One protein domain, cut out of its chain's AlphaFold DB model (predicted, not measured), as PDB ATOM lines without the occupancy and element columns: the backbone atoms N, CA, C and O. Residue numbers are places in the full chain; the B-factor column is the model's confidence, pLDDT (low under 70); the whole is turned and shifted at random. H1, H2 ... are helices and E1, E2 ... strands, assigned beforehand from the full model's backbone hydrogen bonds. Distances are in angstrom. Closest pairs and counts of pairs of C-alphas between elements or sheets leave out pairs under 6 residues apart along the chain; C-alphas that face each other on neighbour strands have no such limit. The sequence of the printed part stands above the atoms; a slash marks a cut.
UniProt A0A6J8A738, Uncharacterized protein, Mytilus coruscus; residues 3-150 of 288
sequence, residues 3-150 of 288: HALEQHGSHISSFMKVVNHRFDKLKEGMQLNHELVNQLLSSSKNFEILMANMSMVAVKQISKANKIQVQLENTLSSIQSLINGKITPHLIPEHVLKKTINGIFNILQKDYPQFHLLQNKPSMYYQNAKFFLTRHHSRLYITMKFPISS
ATOM      1  N   HIS A   3     195.001 237.545 269.870       36.06
ATOM      2  CA  HIS A   3     194.696 236.689 268.708       36.06
ATOM      3  C   HIS A   3     193.499 237.140 267.847       36.06
ATOM      4  O   HIS A   3     193.481 236.882 266.645       36.06
ATOM      5  N   ALA A   4     192.529 237.875 268.409       42.16
ATOM      6  CA  ALA A   4     191.406 238.423 267.635       42.16
ATOM      7  C   ALA A   4     191.829 239.592 266.713       42.16
ATOM      8  O   ALA A   4     191.231 239.812 265.661       42.16
ATOM      9  N   LEU A   5     192.892 240.318 267.080       38.91
ATOM     10  CA  LEU A   5     193.447 241.424 266.292       38.91
ATOM     11  C   LEU A   5     194.274 240.926 265.095       38.91
ATOM     12  O   LEU A   5     194.189 241.509 264.014       38.91
ATOM     13  N   GLU A   6     195.001 239.815 265.243       41.44
ATOM     14  CA  GLU A   6     195.759 239.190 264.147       41.44
ATOM     15  C   GLU A   6     194.852 238.606 263.056       41.44
ATOM     16  O   GLU A   6     195.091 238.824 261.865       41.44
ATOM     17  N   GLN A   7     193.753 237.943 263.434       50.12
ATOM     18  CA  GLN A   7     192.791 237.416 262.460       50.12
ATOM     19  C   GLN A   7     192.073 238.529 261.675       50.12
ATOM     20  O   GLN A   7     191.819 238.370 260.478       50.12
ATOM     21  N   HIS A   8     191.821 239.691 262.287       45.78
ATOM     22  CA  HIS A   8     191.226 240.848 261.608       45.78
ATOM     23  C   HIS A   8     192.181 241.575 260.645       45.78
ATOM     24  O   HIS A   8     191.710 242.176 259.674       45.78
ATOM     25  N   GLY A   9     193.501 241.463 260.823       40.59
ATOM     26  CA  GLY A   9     194.491 242.074 259.926       40.59
ATOM     27  C   GLY A   9     194.410 241.562 258.480       40.59
ATOM     28  O   GLY A   9     194.511 242.341 257.527       40.59
ATOM     29  N   SER A  10     194.128 240.267 258.297       45.28
ATOM     30  CA  SER A  10     194.022 239.647 256.966       45.28
ATOM     31  C   SER A  10     192.781 240.110 256.182       45.28
ATOM     32  O   SER A  10     192.834 240.298 254.963       45.28
ATOM     33  N   HIS A  11     191.674 240.387 256.878       49.19
ATOM     34  CA  HIS A  11     190.428 240.857 256.271       49.19
ATOM     35  C   HIS A  11     190.449 242.363 255.966       49.19
ATOM     36  O   HIS A  11     189.965 242.772 254.904       49.19
ATOM     37  N   ILE A  12     191.095 243.167 256.822       48.00
ATOM     38  CA  ILE A  12     191.347 244.607 256.613       48.00
ATOM     39  C   ILE A  12     192.248 244.834 255.389       48.00
ATOM     40  O   ILE A  12     191.985 245.726 254.579       48.00
ATOM     41  N   SER A  13     193.245 243.968 255.185       43.00
ATOM     42  CA  SER A  13     194.090 243.948 253.982       43.00
ATOM     43  C   SER A  13     193.271 243.791 252.692       43.00
ATOM     44  O   SER A  13     193.549 244.460 251.697       43.00
ATOM     45  N   SER A  14     192.201 242.985 252.703       47.34
ATOM     46  CA  SER A  14     191.389 242.757 251.498       47.34
ATOM     47  C   SER A  14     190.552 243.970 251.075       47.34
ATOM     48  O   SER A  14     190.451 244.248 249.882       47.34
ATOM     49  N   PHE A  15     190.009 244.737 252.026       51.75
ATOM     50  CA  PHE A  15     189.230 245.944 251.727       51.75
ATOM     51  C   PHE A  15     190.135 247.112 251.305       51.75
ATOM     52  O   PHE A  15     189.846 247.803 250.328       51.75
ATOM     53  N   MET A  16     191.282 247.270 251.975       48.47
ATOM     54  CA  MET A  16     192.295 248.277 251.632       48.47
ATOM     55  C   MET A  16     192.882 248.042 250.235       48.47
ATOM     56  O   MET A  16     193.080 248.999 249.493       48.47
ATOM     57  N   LYS A  17     193.070 246.779 249.822       48.91
ATOM     58  CA  LYS A  17     193.494 246.438 248.454       48.91
ATOM     59  C   LYS A  17     192.500 246.905 247.391       48.91
ATOM     60  O   LYS A  17     192.923 247.395 246.352       48.91
ATOM     61  N   VAL A  18     191.192 246.795 247.638       51.88
ATOM     62  CA  VAL A  18     190.167 247.165 246.644       51.88
ATOM     63  C   VAL A  18     190.034 248.684 246.504       51.88
ATOM     64  O   VAL A  18     189.879 249.180 245.388       51.88
ATOM     65  N   VAL A  19     190.121 249.433 247.606       54.59
ATOM     66  CA  VAL A  19     190.067 250.905 247.571       54.59
ATOM     67  C   VAL A  19     191.358 251.491 246.991       54.59
ATOM     68  O   VAL A  19     191.272 252.347 246.112       54.59
ATOM     69  N   ASN A  20     192.531 250.978 247.384       50.84
ATOM     70  CA  ASN A  20     193.809 251.407 246.803       50.84
ATOM     71  C   ASN A  20     193.867 251.109 245.307       50.84
ATOM     72  O   ASN A  20     194.163 252.006 244.532       50.84
ATOM     73  N   HIS A  21     193.432 249.922 244.871       57.47
ATOM     74  CA  HIS A  21     193.376 249.596 243.447       57.47
ATOM     75  C   HIS A  21     192.488 250.573 242.650       57.47
ATOM     76  O   HIS A  21     192.774 250.870 241.491       57.47
ATOM     77  N   ARG A  22     191.398 251.095 243.231       59.22
ATOM     78  CA  ARG A  22     190.551 252.101 242.560       59.22
ATOM     79  C   ARG A  22     191.235 253.467 242.465       59.22
ATOM     80  O   ARG A  22     191.089 254.126 241.438       59.22
ATOM     81  N   PHE A  23     191.999 253.866 243.482       65.00
ATOM     82  CA  PHE A  23     192.794 255.098 243.463       65.00
ATOM     83  C   PHE A  23     194.013 255.003 242.537       65.00
ATOM     84  O   PHE A  23     194.271 255.937 241.778       65.00
ATOM     85  N   ASP A  24     194.699 253.862 242.516       59.59
ATOM     86  CA  ASP A  24     195.835 253.601 241.629       59.59
ATOM     87  C   ASP A  24     195.390 253.612 240.160       59.59
ATOM     88  O   ASP A  24     196.021 254.256 239.325       59.59
ATOM     89  N   LYS A  25     194.219 253.033 239.853       62.19
ATOM     90  CA  LYS A  25     193.602 253.113 238.516       62.19
ATOM     91  C   LYS A  25     193.209 254.538 238.113       62.19
ATOM     92  O   LYS A  25     193.271 254.879 236.932       62.19
ATOM     93  N   LEU A  26     192.812 255.376 239.072       54.78
ATOM     94  CA  LEU A  26     192.531 256.800 238.854       54.78
ATOM     95  C   LEU A  26     193.816 257.580 238.529       54.78
ATOM     96  O   LEU A  26     193.831 258.376 237.591       54.78
ATOM     97  N   LYS A  27     194.904 257.296 239.254       60.81
ATOM     98  CA  LYS A  27     196.224 257.911 239.059       60.81
ATOM     99  C   LYS A  27     196.878 257.490 237.738       60.81
ATOM    100  O   LYS A  27     197.333 258.356 236.992       60.81
ATOM    101  N   GLU A  28     196.841 256.202 237.397       62.19
ATOM    102  CA  GLU A  28     197.266 255.681 236.085       62.19
ATOM    103  C   GLU A  28     196.480 256.351 234.945       62.19
ATOM    104  O   GLU A  28     197.045 256.771 233.936       62.19
ATOM    105  N   GLY A  29     195.166 256.524 235.131       56.28
ATOM    106  CA  GLY A  29     194.295 257.193 234.168       56.28
ATOM    107  C   GLY A  29     194.630 258.671 233.927       56.28
ATOM    108  O   GLY A  29     194.357 259.162 232.829       56.28
ATOM    109  N   MET A  30     195.217 259.357 234.916       55.28
ATOM    110  CA  MET A  30     195.711 260.737 234.811       55.28
ATOM    111  C   MET A  30     197.096 260.822 234.152       55.28
ATOM    112  O   MET A  30     197.324 261.727 233.355       55.28
ATOM    113  N   GLN A  31     198.003 259.879 234.421       54.16
ATOM    114  CA  GLN A  31     199.335 259.850 233.795       54.16
ATOM    115  C   GLN A  31     199.258 259.547 232.292       54.16
ATOM    116  O   GLN A  31     199.877 260.243 231.490       54.16
ATOM    117  N   LEU A  32     198.387 258.615 231.892       59.59
ATOM    118  CA  LEU A  32     198.097 258.326 230.480       59.59
ATOM    119  C   LEU A  32     197.523 259.530 229.720       59.59
ATOM    120  O   LEU A  32     197.713 259.654 228.512       59.59
ATOM    121  N   ASN A  33     196.812 260.429 230.408       57.62
ATOM    122  CA  ASN A  33     196.327 261.660 229.789       57.62
ATOM    123  C   ASN A  33     197.475 262.628 229.455       57.62
ATOM    124  O   ASN A  33     197.350 263.373 228.491       57.62
ATOM    125  N   HIS A  34     198.573 262.615 230.217       57.69
ATOM    126  CA  HIS A  34     199.720 263.498 229.999       57.69
ATOM    127  C   HIS A  34     200.574 263.055 228.799       57.69
ATOM    128  O   HIS A  34     200.954 263.881 227.973       57.69
ATOM    129  N   GLU A  35     200.804 261.750 228.635       58.59
ATOM    130  CA  GLU A  35     201.556 261.212 227.489       58.59
ATOM    131  C   GLU A  35     200.839 261.424 226.148       58.59
ATOM    132  O   GLU A  35     201.474 261.782 225.155       58.59
ATOM    133  N   LEU A  36     199.509 261.287 226.124       60.25
ATOM    134  CA  LEU A  36     198.699 261.540 224.925       60.25
ATOM    135  C   LEU A  36     198.757 263.006 224.471       60.25
ATOM    136  O   LEU A  36     198.680 263.272 223.275       60.25
ATOM    137  N   VAL A  37     198.923 263.951 225.403       56.72
ATOM    138  CA  VAL A  37     199.078 265.383 225.097       56.72
ATOM    139  C   VAL A  37     200.428 265.671 224.436       56.72
ATOM    140  O   VAL A  37     200.492 266.475 223.510       56.72
ATOM    141  N   ASN A  38     201.492 264.968 224.828       55.75
ATOM    142  CA  ASN A  38     202.827 265.176 224.259       55.75
ATOM    143  C   ASN A  38     202.980 264.575 222.848       55.75
ATOM    144  O   ASN A  38     203.691 265.138 222.020       55.75
ATOM    145  N   GLN A  39     202.268 263.488 222.529       57.75
ATOM    146  CA  GLN A  39     202.233 262.922 221.169       57.75
ATOM    147  C   GLN A  39     201.461 263.788 220.154       57.75
ATOM    148  O   GLN A  39     201.638 263.627 218.948       57.75
ATOM    149  N   LEU A  40     200.621 264.723 220.615       55.84
ATOM    150  CA  LEU A  40     199.784 265.580 219.763       55.84
ATOM    151  C   LEU A  40     200.543 266.754 219.113       55.84
ATOM    152  O   LEU A  40     200.020 267.364 218.183       55.84
ATOM    153  N   LEU A  41     201.762 267.070 219.560       56.41
ATOM    154  CA  LEU A  41     202.495 268.271 219.131       56.41
ATOM    155  C   LEU A  41     203.343 268.099 217.852       56.41
ATOM    156  O   LEU A  41     203.850 269.092 217.339       56.41
ATOM    157  N   SER A  42     203.501 266.887 217.302       55.03
ATOM    158  CA  SER A  42     204.538 266.603 216.288       55.03
ATOM    159  C   SER A  42     204.063 266.234 214.866       55.03
ATOM    160  O   SER A  42     204.839 265.632 214.126       55.03
ATOM    161  N   SER A  43     202.840 266.560 214.417       53.56
ATOM    162  CA  SER A  43     202.398 266.206 213.044       53.56
ATOM    163  C   SER A  43     201.543 267.279 212.351       53.56
ATOM    164  O   SER A  43     200.403 267.511 212.738       53.56
ATOM    165  N   SER A  44     202.081 267.918 211.297       49.94
ATOM    166  CA  SER A  44     201.447 269.043 210.575       49.94
ATOM    167  C   SER A  44     200.906 268.726 209.168       49.94
ATOM    168  O   SER A  44     200.359 269.618 208.528       49.94
ATOM    169  N   LYS A  45     201.000 267.481 208.668       51.66
ATOM    170  CA  LYS A  45     200.483 267.114 207.324       51.66
ATOM    171  C   LYS A  45     199.183 266.310 207.300       51.66
ATOM    172  O   LYS A  45     198.607 266.143 206.235       51.66
ATOM    173  N   ASN A  46     198.669 265.898 208.455       58.66
ATOM    174  CA  ASN A  46     197.421 265.143 208.554       58.66
ATOM    175  C   ASN A  46     196.420 265.871 209.457       58.66
ATOM    176  O   ASN A  46     195.948 265.300 210.434       58.66
ATOM    177  N   PHE A  47     196.135 267.145 209.175       56.75
ATOM    178  CA  PHE A  47     195.285 267.986 210.027       56.75
ATOM    179  C   PHE A  47     193.901 267.364 210.295       56.75
ATOM    180  O   PHE A  47     193.428 267.396 211.425       56.75
ATOM    181  N   GLU A  48     193.293 266.704 209.305       57.19
ATOM    182  CA  GLU A  48     192.019 265.988 209.476       57.19
ATOM    183  C   GLU A  48     192.135 264.782 210.418       57.19
ATOM    184  O   GLU A  48     191.303 264.603 211.305       57.19
ATOM    185  N   ILE A  49     193.200 263.984 210.286       64.44
ATOM    186  CA  ILE A  49     193.464 262.838 211.174       64.44
ATOM    187  C   ILE A  49     193.805 263.336 212.582       64.44
ATOM    188  O   ILE A  49     193.358 262.757 213.571       64.44
ATOM    189  N   LEU A  50     194.556 264.435 212.692       66.38
ATOM    190  CA  LEU A  50     194.861 265.092 213.958       66.38
ATOM    191  C   LEU A  50     193.568 265.566 214.632       66.38
ATOM    192  O   LEU A  50     193.387 265.330 215.823       66.38
ATOM    193  N   MET A  51     192.644 266.160 213.875       65.88
ATOM    194  CA  MET A  51     191.383 266.669 214.405       65.88
ATOM    195  C   MET A  51     190.400 265.551 214.766       65.88
ATOM    196  O   MET A  51     189.717 265.637 215.790       65.88
ATOM    197  N   ALA A  52     190.380 264.455 214.003       70.38
ATOM    198  CA  ALA A  52     189.646 263.240 214.349       70.38
ATOM    199  C   ALA A  52     190.195 262.596 215.635       70.38
ATOM    200  O   ALA A  52     189.431 262.284 216.550       70.38
ATOM    201  N   ASN A  53     191.521 262.480 215.759       72.88
ATOM    202  CA  ASN A  53     192.180 261.965 216.960       72.88
ATOM    203  C   ASN A  53     191.937 262.872 218.174       72.88
ATOM    204  O   ASN A  53     191.642 262.383 219.263       72.88
ATOM    205  N   MET A  54     191.999 264.192 217.993       70.81
ATOM    206  CA  MET A  54     191.754 265.172 219.053       70.81
ATOM    207  C   MET A  54     190.292 265.147 219.509       70.81
ATOM    208  O   MET A  54     190.027 265.128 220.711       70.81
ATOM    209  N   SER A  55     189.350 265.032 218.571       78.00
ATOM    210  CA  SER A  55     187.925 264.847 218.869       78.00
ATOM    211  C   SER A  55     187.682 263.543 219.629       78.00
ATOM    212  O   SER A  55     186.972 263.534 220.633       78.00
ATOM    213  N   MET A  56     188.328 262.445 219.226       80.06
ATOM    214  CA  MET A  56     188.235 261.158 219.918       80.06
ATOM    215  C   MET A  56     188.785 261.233 221.349       80.06
ATOM    216  O   MET A  56     188.159 260.723 222.283       80.06
ATOM    217  N   VAL A  57     189.930 261.892 221.549       81.69
ATOM    218  CA  VAL A  57     190.506 262.119 222.882       81.69
ATOM    219  C   VAL A  57     189.576 262.992 223.722       81.69
ATOM    220  O   VAL A  57     189.288 262.619 224.859       81.69
ATOM    221  N   ALA A  58     189.050 264.090 223.176       78.94
ATOM    222  CA  ALA A  58     188.118 264.977 223.869       78.94
ATOM    223  C   ALA A  58     186.844 264.235 224.303       78.94
ATOM    224  O   ALA A  58     186.482 264.270 225.479       78.94
ATOM    225  N   VAL A  59     186.224 263.463 223.405       85.81
ATOM    226  CA  VAL A  59     185.057 262.620 223.715       85.81
ATOM    227  C   VAL A  59     185.390 261.593 224.800       85.81
ATOM    228  O   VAL A  59     184.606 261.393 225.732       85.81
ATOM    229  N   LYS A  60     186.571 260.968 224.744       86.19
ATOM    230  CA  LYS A  60     187.026 260.028 225.779       86.19
ATOM    231  C   LYS A  60     187.214 260.720 227.133       86.19
ATOM    232  O   LYS A  60     186.851 260.126 228.148       86.19
ATOM    233  N   GLN A  61     187.742 261.946 227.172       83.88
ATOM    234  CA  GLN A  61     187.859 262.718 228.416       83.88
ATOM    235  C   GLN A  61     186.495 263.100 228.976       83.88
ATOM    236  O   GLN A  61     186.254 262.875 230.158       83.88
ATOM    237  N   ILE A  62     185.588 263.598 228.134       89.44
ATOM    238  CA  ILE A  62     184.218 263.940 228.533       89.44
ATOM    239  C   ILE A  62     183.517 262.700 229.097       89.44
ATOM    240  O   ILE A  62     182.935 262.750 230.175       89.44
ATOM    241  N   SER A  63     183.652 261.545 228.439       91.31
ATOM    242  CA  SER A  63     183.106 260.278 228.936       91.31
ATOM    243  C   SER A  63     183.681 259.886 230.302       91.31
ATOM    244  O   SER A  63     182.935 259.461 231.186       91.31
ATOM    245  N   LYS A  64     184.997 260.031 230.509       89.50
ATOM    246  CA  LYS A  64     185.636 259.769 231.809       89.50
ATOM    247  C   LYS A  64     185.143 260.742 232.886       89.50
ATOM    248  O   LYS A  64     184.806 260.290 233.976       89.50
ATOM    249  N   ALA A  65     185.077 262.038 232.585       89.94
ATOM    250  CA  ALA A  65     184.598 263.065 233.507       89.94
ATOM    251  C   ALA A  65     183.137 262.813 233.909       89.94
ATOM    252  O   ALA A  65     182.834 262.772 235.098       89.94
ATOM    253  N   ASN A  66     182.270 262.500 232.942       91.12
ATOM    254  CA  ASN A  66     180.876 262.135 233.200       91.12
ATOM    255  C   ASN A  66     180.770 260.886 234.084       91.12
ATOM    256  O   ASN A  66     179.959 260.847 235.004       91.12
ATOM    257  N   LYS A  67     181.614 259.868 233.867       92.06
ATOM    258  CA  LYS A  67     181.653 258.686 234.747       92.06
ATOM    259  C   LYS A  67     182.033 259.050 236.183       92.06
ATOM    260  O   LYS A  67     181.434 258.509 237.109       92.06
ATOM    261  N   ILE A  68     183.001 259.946 236.373       90.69
ATOM    262  CA  ILE A  68     183.402 260.425 237.704       90.69
ATOM    263  C   ILE A  68     182.257 261.207 238.354       90.69
ATOM    264  O   ILE A  68     181.945 260.960 239.517       90.69
ATOM    265  N   GLN A  69     181.598 262.093 237.606       91.06
ATOM    266  CA  GLN A  69     180.452 262.856 238.097       91.06
ATOM    267  C   GLN A  69     179.324 261.929 238.566       91.06
ATOM    268  O   GLN A  69     178.888 262.031 239.710       91.06
ATOM    269  N   VAL A  70     178.937 260.948 237.747       92.56
ATOM    270  CA  VAL A  70     177.917 259.951 238.114       92.56
ATOM    271  C   VAL A  70     178.335 259.157 239.358       92.56
ATOM    272  O   VAL A  70     177.517 258.872 240.230       92.56
ATOM    273  N   GLN A  71     179.616 258.799 239.492       89.12
ATOM    274  CA  GLN A  71     180.111 258.115 240.689       89.12
ATOM    275  C   GLN A  71     180.041 258.991 241.944       89.12
ATOM    276  O   GLN A  71     179.717 258.474 243.018       89.12
ATOM    277  N   LEU A  72     180.321 260.289 241.831       89.50
ATOM    278  CA  LEU A  72     180.198 261.246 242.931       89.50
ATOM    279  C   LEU A  72     178.737 261.421 243.349       89.50
ATOM    280  O   LEU A  72     178.437 261.304 244.536       89.50
ATOM    281  N   GLU A  73     177.831 261.603 242.391       93.69
ATOM    282  CA  GLU A  73     176.387 261.715 242.631       93.69
ATOM    283  C   GLU A  73     175.835 260.457 243.321       93.69
ATOM    284  O   GLU A  73     175.176 260.549 244.358       93.69
ATOM    285  N   ASN A  74     176.196 259.265 242.833       91.75
ATOM    286  CA  ASN A  74     175.808 257.995 243.456       91.75
ATOM    287  C   ASN A  74     176.370 257.836 244.875       91.75
ATOM    288  O   ASN A  74     175.705 257.286 245.758       91.75
ATOM    289  N   THR A  75     177.590 258.321 245.114       90.25
ATOM    290  CA  THR A  75     178.215 258.288 246.442       90.25
ATOM    291  C   THR A  75     177.489 259.224 247.400       90.25
ATOM    292  O   THR A  75     177.162 258.817 248.512       90.25
ATOM    293  N   LEU A  76     177.168 260.439 246.958       91.56
ATOM    294  CA  LEU A  76     176.432 261.421 247.744       91.56
ATOM    295  C   LEU A  76     175.024 260.915 248.091       91.56
ATOM    296  O   LEU A  76     174.648 260.928 249.260       91.56
ATOM    297  N   SER A  77     174.301 260.362 247.114       93.50
ATOM    298  CA  SER A  77     172.990 259.730 247.322       93.50
ATOM    299  C   SER A  77     173.057 258.541 248.294       93.50
ATOM    300  O   SER A  77     172.200 258.364 249.166       93.50
ATOM    301  N   SER A  78     174.127 257.747 248.223       91.62
ATOM    302  CA  SER A  78     174.345 256.626 249.144       91.62
ATOM    303  C   SER A  78     174.648 257.080 250.568       91.62
ATOM    304  O   SER A  78     174.183 256.452 251.515       91.62
ATOM    305  N   ILE A  79     175.387 258.177 250.737       90.06
ATOM    306  CA  ILE A  79     175.637 258.786 252.049       90.06
ATOM    307  C   ILE A  79     174.341 259.368 252.620       90.06
ATOM    308  O   ILE A  79     174.054 259.157 253.794       90.06
ATOM    309  N   GLN A  80     173.526 260.045 251.808       91.25
ATOM    310  CA  GLN A  80     172.211 260.536 252.236       91.25
ATOM    311  C   GLN A  80     171.299 259.384 252.675       91.25
ATOM    312  O   GLN A  80     170.682 259.450 253.736       91.25
ATOM    313  N   SER A  81     171.268 258.294 251.906       91.44
ATOM    314  CA  SER A  81     170.538 257.076 252.278       91.44
ATOM    315  C   SER A  81     171.038 256.502 253.604       91.44
ATOM    316  O   SER A  81     170.230 256.137 254.453       91.44
ATOM    317  N   LEU A  82     172.357 256.495 253.815       91.06
ATOM    318  CA  LEU A  82     172.979 256.012 255.045       91.06
ATOM    319  C   LEU A  82     172.592 256.853 256.263       91.06
ATOM    320  O   LEU A  82     172.290 256.290 257.313       91.06
ATOM    321  N   ILE A  83     172.561 258.180 256.116       88.88
ATOM    322  CA  ILE A  83     172.084 259.109 257.152       88.88
ATOM    323  C   ILE A  83     170.609 258.837 257.473       88.88
ATOM    324  O   ILE A  83     170.225 258.847 258.638       88.88
ATOM    325  N   ASN A  84     169.810 258.494 256.462       90.56
ATOM    326  CA  ASN A  84     168.411 258.089 256.615       90.56
ATOM    327  C   ASN A  84     168.236 256.641 257.121       90.56
ATOM    328  O   ASN A  84     167.135 256.096 257.046       90.56
ATOM    329  N   GLY A  85     169.302 255.992 257.599       88.94
ATOM    330  CA  GLY A  85     169.234 254.643 258.158       88.94
ATOM    331  C   GLY A  85     169.108 253.529 257.116       88.94
ATOM    332  O   GLY A  85     168.640 252.446 257.451       88.94
ATOM    333  N   LYS A  86     169.514 253.756 255.860       91.50
ATOM    334  CA  LYS A  86     169.475 252.754 254.779       91.50
ATOM    335  C   LYS A  86     170.845 252.534 254.152       91.50
ATOM    336  O   LYS A  86     171.543 253.473 253.784       91.50
ATOM    337  N   ILE A  87     171.217 251.274 253.957       92.38
ATOM    338  CA  ILE A  87     172.461 250.911 253.268       92.38
ATOM    339  C   ILE A  87     172.161 250.688 251.788       92.38
ATOM    340  O   ILE A  87     171.163 250.060 251.441       92.38
ATOM    341  N   THR A  88     173.050 251.150 250.910       93.38
ATOM    342  CA  THR A  88     172.928 250.940 249.463       93.38
ATOM    343  C   THR A  88     173.983 249.962 248.934       93.38
ATOM    344  O   THR A  88     175.093 249.898 249.479       93.38
ATOM    345  N   PRO A  89     173.699 249.265 247.815       93.38
ATOM    346  CA  PRO A  89     174.683 248.439 247.112       93.38
ATOM    347  C   PRO A  89     175.919 249.209 246.620       93.38
ATOM    348  O   PRO A  89     176.957 248.612 246.345       93.38
ATOM    349  N   HIS A  90     175.818 250.533 246.467       90.81
ATOM    350  CA  HIS A  90     176.949 251.367 246.056       90.81
ATOM    351  C   HIS A  90     177.929 251.598 247.212       90.81
ATOM    352  O   HIS A  90     179.141 251.548 247.003       90.81
ATOM    353  N   LEU A  91     177.421 251.782 248.438       90.06
ATOM    354  CA  LEU A  91     178.249 251.927 249.638       90.06
ATOM    355  C   LEU A  91     178.829 250.587 250.104       90.06
ATOM    356  O   LEU A  91     180.021 250.486 250.387       90.06
ATOM    357  N   ILE A  92     177.985 249.557 250.174       92.56
ATOM    358  CA  ILE A  92     178.386 248.190 250.503       92.56
ATOM    359  C   ILE A  92     178.002 247.317 249.315       92.56
ATOM    360  O   ILE A  92     176.826 247.030 249.149       92.56
ATOM    361  N   PRO A  93     178.959 246.880 248.482       93.62
ATOM    362  CA  PRO A  93     178.652 246.027 247.343       93.62
ATOM    363  C   PRO A  93     178.055 244.679 247.747       93.62
ATOM    364  O   PRO A  93     178.488 244.051 248.714       93.62
ATOM    365  N   GLU A  94     177.138 244.165 246.926       95.25
ATOM    366  CA  GLU A  94     176.447 242.893 247.185       95.25
ATOM    367  C   GLU A  94     177.402 241.717 247.405       95.25
ATOM    368  O   GLU A  94     177.193 240.903 248.302       95.25
ATOM    369  N   HIS A  95     178.494 241.651 246.641       95.88
ATOM    370  CA  HIS A  95     179.490 240.595 246.798       95.88
ATOM    371  C   HIS A  95     180.208 240.648 248.158       95.88
ATOM    372  O   HIS A  95     180.557 239.596 248.694       95.88
ATOM    373  N   VAL A  96     180.412 241.843 248.732       95.00
ATOM    374  CA  VAL A  96     180.999 242.007 250.072       95.00
ATOM    375  C   VAL A  96     180.031 241.455 251.103       95.00
ATOM    376  O   VAL A  96     180.409 240.608 251.908       95.00
ATOM    377  N   LEU A  97     178.765 241.859 251.022       95.19
ATOM    378  CA  LEU A  97     177.735 241.410 251.946       95.19
ATOM    379  C   LEU A  97     177.509 239.894 251.865       95.19
ATOM    380  O   LEU A  97     177.469 239.223 252.893       95.19
ATOM    381  N   LYS A  98     177.463 239.328 250.655       96.56
ATOM    382  CA  LYS A  98     177.376 237.878 250.435       96.56
ATOM    383  C   LYS A  98     178.572 237.139 251.037       96.56
ATOM    384  O   LYS A  98     178.392 236.117 251.691       96.56
ATOM    385  N   LYS A  99     179.791 237.663 250.859       96.81
ATOM    386  CA  LYS A  99     181.002 237.093 251.467       96.81
ATOM    387  C   LYS A  99     180.935 237.135 252.995       96.81
ATOM    388  O   LYS A  99     181.296 236.148 253.628       96.81
ATOM    389  N   THR A 100     180.448 238.229 253.578       95.62
ATOM    390  CA  THR A 100     180.261 238.360 255.030       95.62
ATOM    391  C   THR A 100     179.219 237.380 255.558       95.62
ATOM    392  O   THR A 100     179.506 236.667 256.511       95.62
ATOM    393  N   ILE A 101     178.055 237.277 254.908       96.25
ATOM    394  CA  ILE A 101     176.999 236.314 255.259       96.25
ATOM    395  C   ILE A 101     177.551 234.886 255.233       96.25
ATOM    396  O   ILE A 101     177.377 234.149 256.198       96.25
ATOM    397  N   ASN A 102     178.273 234.512 254.174       96.56
ATOM    398  CA  ASN A 102     178.892 233.190 254.064       96.56
ATOM    399  C   ASN A 102     179.962 232.960 255.143       96.56
ATOM    400  O   ASN A 102     180.067 231.866 255.684       96.56
ATOM    401  N   GLY A 103     180.748 233.987 255.474       96.94
ATOM    402  CA  GLY A 103     181.728 233.922 256.556       96.94
ATOM    403  C   GLY A 103     181.071 233.666 257.912       96.94
ATOM    404  O   GLY A 103     181.485 232.758 258.626       96.94
ATOM    405  N   ILE A 104     180.009 234.410 258.232       96.06
ATOM    406  CA  ILE A 104     179.233 234.217 259.465       96.06
ATOM    407  C   ILE A 104     178.597 232.828 259.474       96.06
ATOM    408  O   ILE A 104     178.689 232.129 260.474       96.06
ATOM    409  N   PHE A 105     178.007 232.398 258.359       95.12
ATOM    410  CA  PHE A 105     177.428 231.066 258.227       95.12
ATOM    411  C   PHE A 105     178.446 229.961 258.539       95.12
ATOM    412  O   PHE A 105     178.145 229.067 259.322       95.12
ATOM    413  N   ASN A 106     179.663 230.056 257.998       96.19
ATOM    414  CA  ASN A 106     180.723 229.082 258.255       96.19
ATOM    415  C   ASN A 106     181.161 229.071 259.728       96.19
ATOM    416  O   ASN A 106     181.382 227.998 260.285       96.19
ATOM    417  N   ILE A 107     181.264 230.245 260.364       96.75
ATOM    418  CA  ILE A 107     181.572 230.361 261.801       96.75
ATOM    419  C   ILE A 107     180.462 229.712 262.629       96.75
ATOM    420  O   ILE A 107     180.746 228.914 263.515       96.75
ATOM    421  N   LEU A 108     179.197 230.005 262.316       95.69
ATOM    422  CA  LEU A 108     178.064 229.414 263.020       95.69
ATOM    423  C   LEU A 108     178.045 227.893 262.863       95.69
ATOM    424  O   LEU A 108     177.931 227.188 263.851       95.69
ATOM    425  N   GLN A 109     178.241 227.362 261.656       93.50
ATOM    426  CA  GLN A 109     178.264 225.911 261.459       93.50
ATOM    427  C   GLN A 109     179.395 225.209 262.215       93.50
ATOM    428  O   GLN A 109     179.199 224.092 262.691       93.50
ATOM    429  N   LYS A 110     180.572 225.835 262.297       96.06
ATOM    430  CA  LYS A 110     181.755 225.227 262.905       96.06
ATOM    431  C   LYS A 110     181.757 225.344 264.428       96.06
ATOM    432  O   LYS A 110     181.990 224.352 265.111       96.06
ATOM    433  N   ASP A 111     181.514 226.548 264.936       97.25
ATOM    434  CA  ASP A 111     181.750 226.885 266.341       97.25
ATOM    435  C   ASP A 111     180.438 226.944 267.150       97.25
ATOM    436  O   ASP A 111     180.456 226.820 268.374       97.25
ATOM    437  N   TYR A 112     179.289 227.110 266.479       95.62
ATOM    438  CA  TYR A 112     177.983 227.365 267.100       95.62
ATOM    439  C   TYR A 112     176.823 226.659 266.364       95.62
ATOM    440  O   TYR A 112     175.867 227.322 265.949       95.62
ATOM    441  N   PRO A 113     176.879 225.327 266.167       92.00
ATOM    442  CA  PRO A 113     176.016 224.600 265.225       92.00
ATOM    443  C   PRO A 113     174.513 224.691 265.529       92.00
ATOM    444  O   PRO A 113     173.690 224.456 264.646       92.00
ATOM    445  N   GLN A 114     174.144 225.035 266.764       89.81
ATOM    446  CA  GLN A 114     172.766 225.271 267.188       89.81
ATOM    447  C   GLN A 114     172.186 226.609 266.708       89.81
ATOM    448  O   GLN A 114     170.989 226.827 266.858       89.81
ATOM    449  N   PHE A 115     173.008 227.520 266.182       91.38
ATOM    450  CA  PHE A 115     172.585 228.840 265.734       91.38
ATOM    451  C   PHE A 115     172.603 228.957 264.209       91.38
ATOM    452  O   PHE A 115     173.472 228.444 263.507       91.38
ATOM    453  N   HIS A 116     171.636 229.703 263.692       90.94
ATOM    454  CA  HIS A 116     171.404 229.901 262.273       90.94
ATOM    455  C   HIS A 116     171.170 231.379 261.978       90.94
ATOM    456  O   HIS A 116     170.554 232.098 262.764       90.94
ATOM    457  N   LEU A 117     171.633 231.835 260.816       91.38
ATOM    458  CA  LEU A 117     171.285 233.160 260.312       91.38
ATOM    459  C   LEU A 117     169.822 233.180 259.875       91.38
ATOM    460  O   LEU A 117     169.406 232.348 259.070       91.38
ATOM    461  N   LEU A 118     169.070 234.175 260.345       86.44
ATOM    462  CA  LEU A 118     167.672 234.356 259.946       86.44
ATOM    463  C   LEU A 118     167.532 234.842 258.496       86.44
ATOM    464  O   LEU A 118     166.533 234.555 257.843       86.44
ATOM    465  N   GLN A 119     168.528 235.570 257.982       88.00
ATOM    466  CA  GLN A 119     168.518 236.137 256.632       88.00
ATOM    467  C   GLN A 119     169.812 235.794 255.892       88.00
ATOM    468  O   GLN A 119     170.905 236.171 256.322       88.00
ATOM    469  N   ASN A 120     169.694 235.124 254.743       89.00
ATOM    470  CA  ASN A 120     170.828 234.718 253.902       89.00
ATOM    471  C   ASN A 120     170.948 235.514 252.588       89.00
ATOM    472  O   ASN A 120     171.922 235.349 251.854       89.00
ATOM    473  N   LYS A 121     169.978 236.386 252.283       91.62
ATOM    474  CA  LYS A 121     169.965 237.197 251.058       91.62
ATOM    475  C   LYS A 121     170.462 238.618 251.345       91.62
ATOM    476  O   LYS A 121     169.865 239.286 252.190       91.62
ATOM    477  N   PRO A 122     171.475 239.123 250.614       93.94
ATOM    478  CA  PRO A 122     171.949 240.503 250.745       93.94
ATOM    479  C   PRO A 122     170.844 241.563 250.629       93.94
ATOM    480  O   PRO A 122     170.852 242.542 251.368       93.94
ATOM    481  N   SER A 123     169.860 241.345 249.749       92.50
ATOM    482  CA  SER A 123     168.746 242.275 249.520       92.50
ATOM    483  C   SER A 123     167.952 242.616 250.784       92.50
ATOM    484  O   SER A 123     167.536 243.760 250.942       92.50
ATOM    485  N   MET A 124     167.795 241.660 251.707       89.69
ATOM    486  CA  MET A 124     167.049 241.858 252.957       89.69
ATOM    487  C   MET A 124     167.757 242.852 253.886       89.69
ATOM    488  O   MET A 124     167.108 243.620 254.587       89.69
ATOM    489  N   TYR A 125     169.091 242.891 253.856       91.94
ATOM    490  CA  TYR A 125     169.870 243.825 254.669       91.94
ATOM    491  C   TYR A 125     169.847 245.246 254.095       91.94
ATOM    492  O   TYR A 125     169.830 246.203 254.856       91.94
ATOM    493  N   TYR A 126     169.774 245.431 252.774       93.06
ATOM    494  CA  TYR A 126     169.604 246.786 252.224       93.06
ATOM    495  C   TYR A 126     168.248 247.407 252.580       93.06
ATOM    496  O   TYR A 126     168.135 248.628 252.653       93.06
ATOM    497  N   GLN A 127     167.231 246.575 252.805       88.38
ATOM    498  CA  GLN A 127     165.889 247.026 253.170       88.38
ATOM    499  C   GLN A 127     165.759 247.257 254.678       88.38
ATOM    500  O   GLN A 127     165.292 248.317 255.086       88.38
ATOM    501  N   ASN A 128     166.219 246.295 255.487       85.88
ATOM    502  CA  ASN A 128     165.837 246.186 256.899       85.88
ATOM    503  C   ASN A 128     167.033 246.081 257.870       85.88
ATOM    504  O   ASN A 128     166.852 245.699 259.028       85.88
ATOM    505  N   ALA A 129     168.275 246.344 257.441       88.69
ATOM    506  CA  ALA A 129     169.418 246.206 258.345       88.69
ATOM    507  C   ALA A 129     169.382 247.224 259.489       88.69
ATOM    508  O   ALA A 129     169.337 248.433 259.275       88.69
ATOM    509  N   LYS A 130     169.558 246.721 260.712       88.94
ATOM    510  CA  LYS A 130     169.956 247.530 261.866       88.94
ATOM    511  C   LYS A 130     171.476 247.697 261.841       88.94
ATOM    512  O   LYS A 130     172.212 246.707 261.898       88.94
ATOM    513  N   PHE A 131     171.965 248.929 261.777       92.94
ATOM    514  CA  PHE A 131     173.399 249.213 261.788       92.94
ATOM    515  C   PHE A 131     173.727 250.468 262.595       92.94
ATOM    516  O   PHE A 131     172.878 251.322 262.826       92.94
ATOM    517  N   PHE A 132     174.987 250.566 263.004       92.94
ATOM    518  CA  PHE A 132     175.563 251.759 263.605       92.94
ATOM    519  C   PHE A 132     176.619 252.342 262.685       92.94
ATOM    520  O   PHE A 132     177.375 251.611 262.037       92.94
ATOM    521  N   LEU A 133     176.669 253.667 262.661       92.19
ATOM    522  CA  LEU A 133     177.643 254.425 261.905       92.19
ATOM    523  C   LEU A 133     178.564 255.154 262.874       92.19
ATOM    524  O   LEU A 133     178.097 255.869 263.756       92.19
ATOM    525  N   THR A 134     179.869 255.018 262.685       92.19
ATOM    526  CA  THR A 134     180.837 255.890 263.347       92.19
ATOM    527  C   THR A 134     181.910 256.328 262.368       92.19
ATOM    528  O   THR A 134     182.293 255.593 261.456       92.19
ATOM    529  N   ARG A 135     182.383 257.561 262.524       91.19
ATOM    530  CA  ARG A 135     183.471 258.113 261.727       91.19
ATOM    531  C   ARG A 135     184.633 258.413 262.650       91.19
ATOM    532  O   ARG A 135     184.478 259.111 263.644       91.19
ATOM    533  N   HIS A 136     185.811 257.941 262.272       93.88
ATOM    534  CA  HIS A 136     187.051 258.288 262.944       93.88
ATOM    535  C   HIS A 136     188.055 258.772 261.896       93.88
ATOM    536  O   HIS A 136     188.462 258.015 261.012       93.88
ATOM    537  N   HIS A 137     188.423 260.054 261.975       93.88
ATOM    538  CA  HIS A 137     189.247 260.752 260.983       93.88
ATOM    539  C   HIS A 137     188.665 260.650 259.553       93.88
ATOM    540  O   HIS A 137     187.550 261.106 259.275       93.88
ATOM    541  N   SER A 138     189.422 260.052 258.632       90.06
ATOM    542  CA  SER A 138     189.062 259.830 257.230       90.06
ATOM    543  C   SER A 138     188.383 258.479 256.982       90.06
ATOM    544  O   SER A 138     188.215 258.083 255.831       90.06
ATOM    545  N   ARG A 139     187.997 257.751 258.040       88.50
ATOM    546  CA  ARG A 139     187.415 256.408 257.936       88.50
ATOM    547  C   ARG A 139     185.988 256.371 258.454       88.50
ATOM    548  O   ARG A 139     185.691 256.884 259.533       88.50
ATOM    549  N   LEU A 140     185.133 255.718 257.678       86.25
ATOM    550  CA  LEU A 140     183.756 255.411 258.025       86.25
ATOM    551  C   LEU A 140     183.671 253.942 258.439       86.25
ATOM    552  O   LEU A 140     184.111 253.064 257.698       86.25
ATOM    553  N   TYR A 141     183.104 253.684 259.607       91.94
ATOM    554  CA  TYR A 141     182.879 252.352 260.146       91.94
ATOM    555  C   TYR A 141     181.379 252.100 260.187       91.94
ATOM    556  O   TYR A 141     180.624 252.876 260.773       91.94
ATOM    557  N   ILE A 142     180.967 251.006 259.553       91.94
ATOM    558  CA  ILE A 142     179.578 250.564 259.510       91.94
ATOM    559  C   ILE A 142     179.518 249.226 260.234       91.94
ATOM    560  O   ILE A 142     180.073 248.232 259.765       91.94
ATOM    561  N   THR A 143     178.852 249.205 261.381       93.88
ATOM    562  CA  THR A 143     178.650 247.992 262.173       93.88
ATOM    563  C   THR A 143     177.231 247.505 261.952       93.88
ATOM    564  O   THR A 143     176.283 248.081 262.478       93.88
ATOM    565  N   MET A 144     177.081 246.448 261.164       93.06
ATOM    566  CA  MET A 144     175.783 245.867 260.833       93.06
ATOM    567  C   MET A 144     175.465 244.681 261.740       93.06
ATOM    568  O   MET A 144     176.319 243.824 261.972       93.06
ATOM    569  N   LYS A 145     174.228 244.622 262.238       91.62
ATOM    570  CA  LYS A 145     173.726 243.495 263.026       91.62
ATOM    571  C   LYS A 145     173.190 242.408 262.100       91.62
ATOM    572  O   LYS A 145     172.335 242.667 261.257       91.62
ATOM    573  N   PHE A 146     173.674 241.186 262.296       91.88
ATOM    574  CA  PHE A 146     173.193 239.997 261.599       91.88
ATOM    575  C   PHE A 146     172.367 239.165 262.578       91.88
ATOM    576  O   PHE A 146     172.939 238.618 263.523       91.88
ATOM    577  N   PRO A 147     171.038 239.099 262.410       88.12
ATOM    578  CA  PRO A 147     170.185 238.414 263.363       88.12
ATOM    579  C   PRO A 147     170.388 236.896 263.257       88.12
ATOM    580  O   PRO A 147     170.292 236.306 262.174       88.12
ATOM    581  N   ILE A 148     170.675 236.278 264.400       90.12
ATOM    582  CA  ILE A 148     170.845 234.833 264.552       90.12
ATOM    583  C   ILE A 148     169.722 234.271 265.418       90.12
ATOM    584  O   ILE A 148     169.199 234.953 266.295       90.12
ATOM    585  N   SER A 149     169.361 233.020 265.175       87.44
ATOM    586  CA  SER A 149     168.347 232.293 265.931       87.44
ATOM    587  C   SER A 149     168.841 230.891 266.231       87.44
ATOM    588  O   SER A 149     169.566 230.307 265.431       87.44
ATOM    589  N   SER A 150     168.422 230.320 267.357       86.12
ATOM    590  CA  SER A 150     168.657 228.905 267.658       86.12
ATOM    591  C   SER A 150     167.758 227.958 266.848       86.12
ATOM    592  O   SER A 150     167.797 226.745 267.027       86.12
TER     593      SER A 150
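This is residues 3 to 150 of the 288 residues of an uncharacterized protein of Mytilus coruscus (UniProt A0A6J8A738). Two long helices, H1 and H2, fold back on each other as a narrow, loose V, and a small head of H3, H4 and the strand hairpin E1 and E2 lies at the end away from their link. The printed part has 148 residues, with H1, H2, H3, H4, E1 and E2 in chain order. It is mostly helix; the one sheet, E1 - E2, is antiparallel. The whole is extended, with a radius of gyration of the C-alphas of 22.7 A, and spans 78 by 34 by 29 A.

E1 holds residues 131 to 136, 16.4 A long, and E2 residues 139 to 144, 16.0 A. H4 holds residues 122 to 128, 10.4 A, and H3 residues 94 to 111, 25.5 A. H2 holds residues 47 to 83, 53.3 A. H1 holds residues 3 to 39, 54.8 A, from C-alpha 3 at (194.696, 236.689, 268.708); E2 ends at C-alpha 144, (175.783, 245.867, 260.833).

E1 and E2 form a hairpin, with N 134 and O 141 3.0 A apart and N 141 and O 134 2.8 A apart, within hydrogen-bond range. H4 touches H3, about perpendicular at 84 degrees; their closest C-alphas are those of Leu 97 and Pro 122, 6.0 A apart. H3 touches H4 with residues 94 to 101 alone. Residues 116 to 117 pair with residues 148 to 149, antiparallel. H2 and E1 are only just apart, at 8.4 A. H1 and H2 are near each other, with 8 pairs of C-alphas within 10 A. H1 has a kink of 28 degrees near residue 11. Every O i to N i+4 pair is within hydrogen-bond range in H2, H3 and H4; in H1, 28 of 33 are.

The farthest C-alphas, those of Lys 45 and Ser 150, are 78.2 A apart. The printed part has no cut and no long link. Residues 3 to 51 have pLDDT under 70.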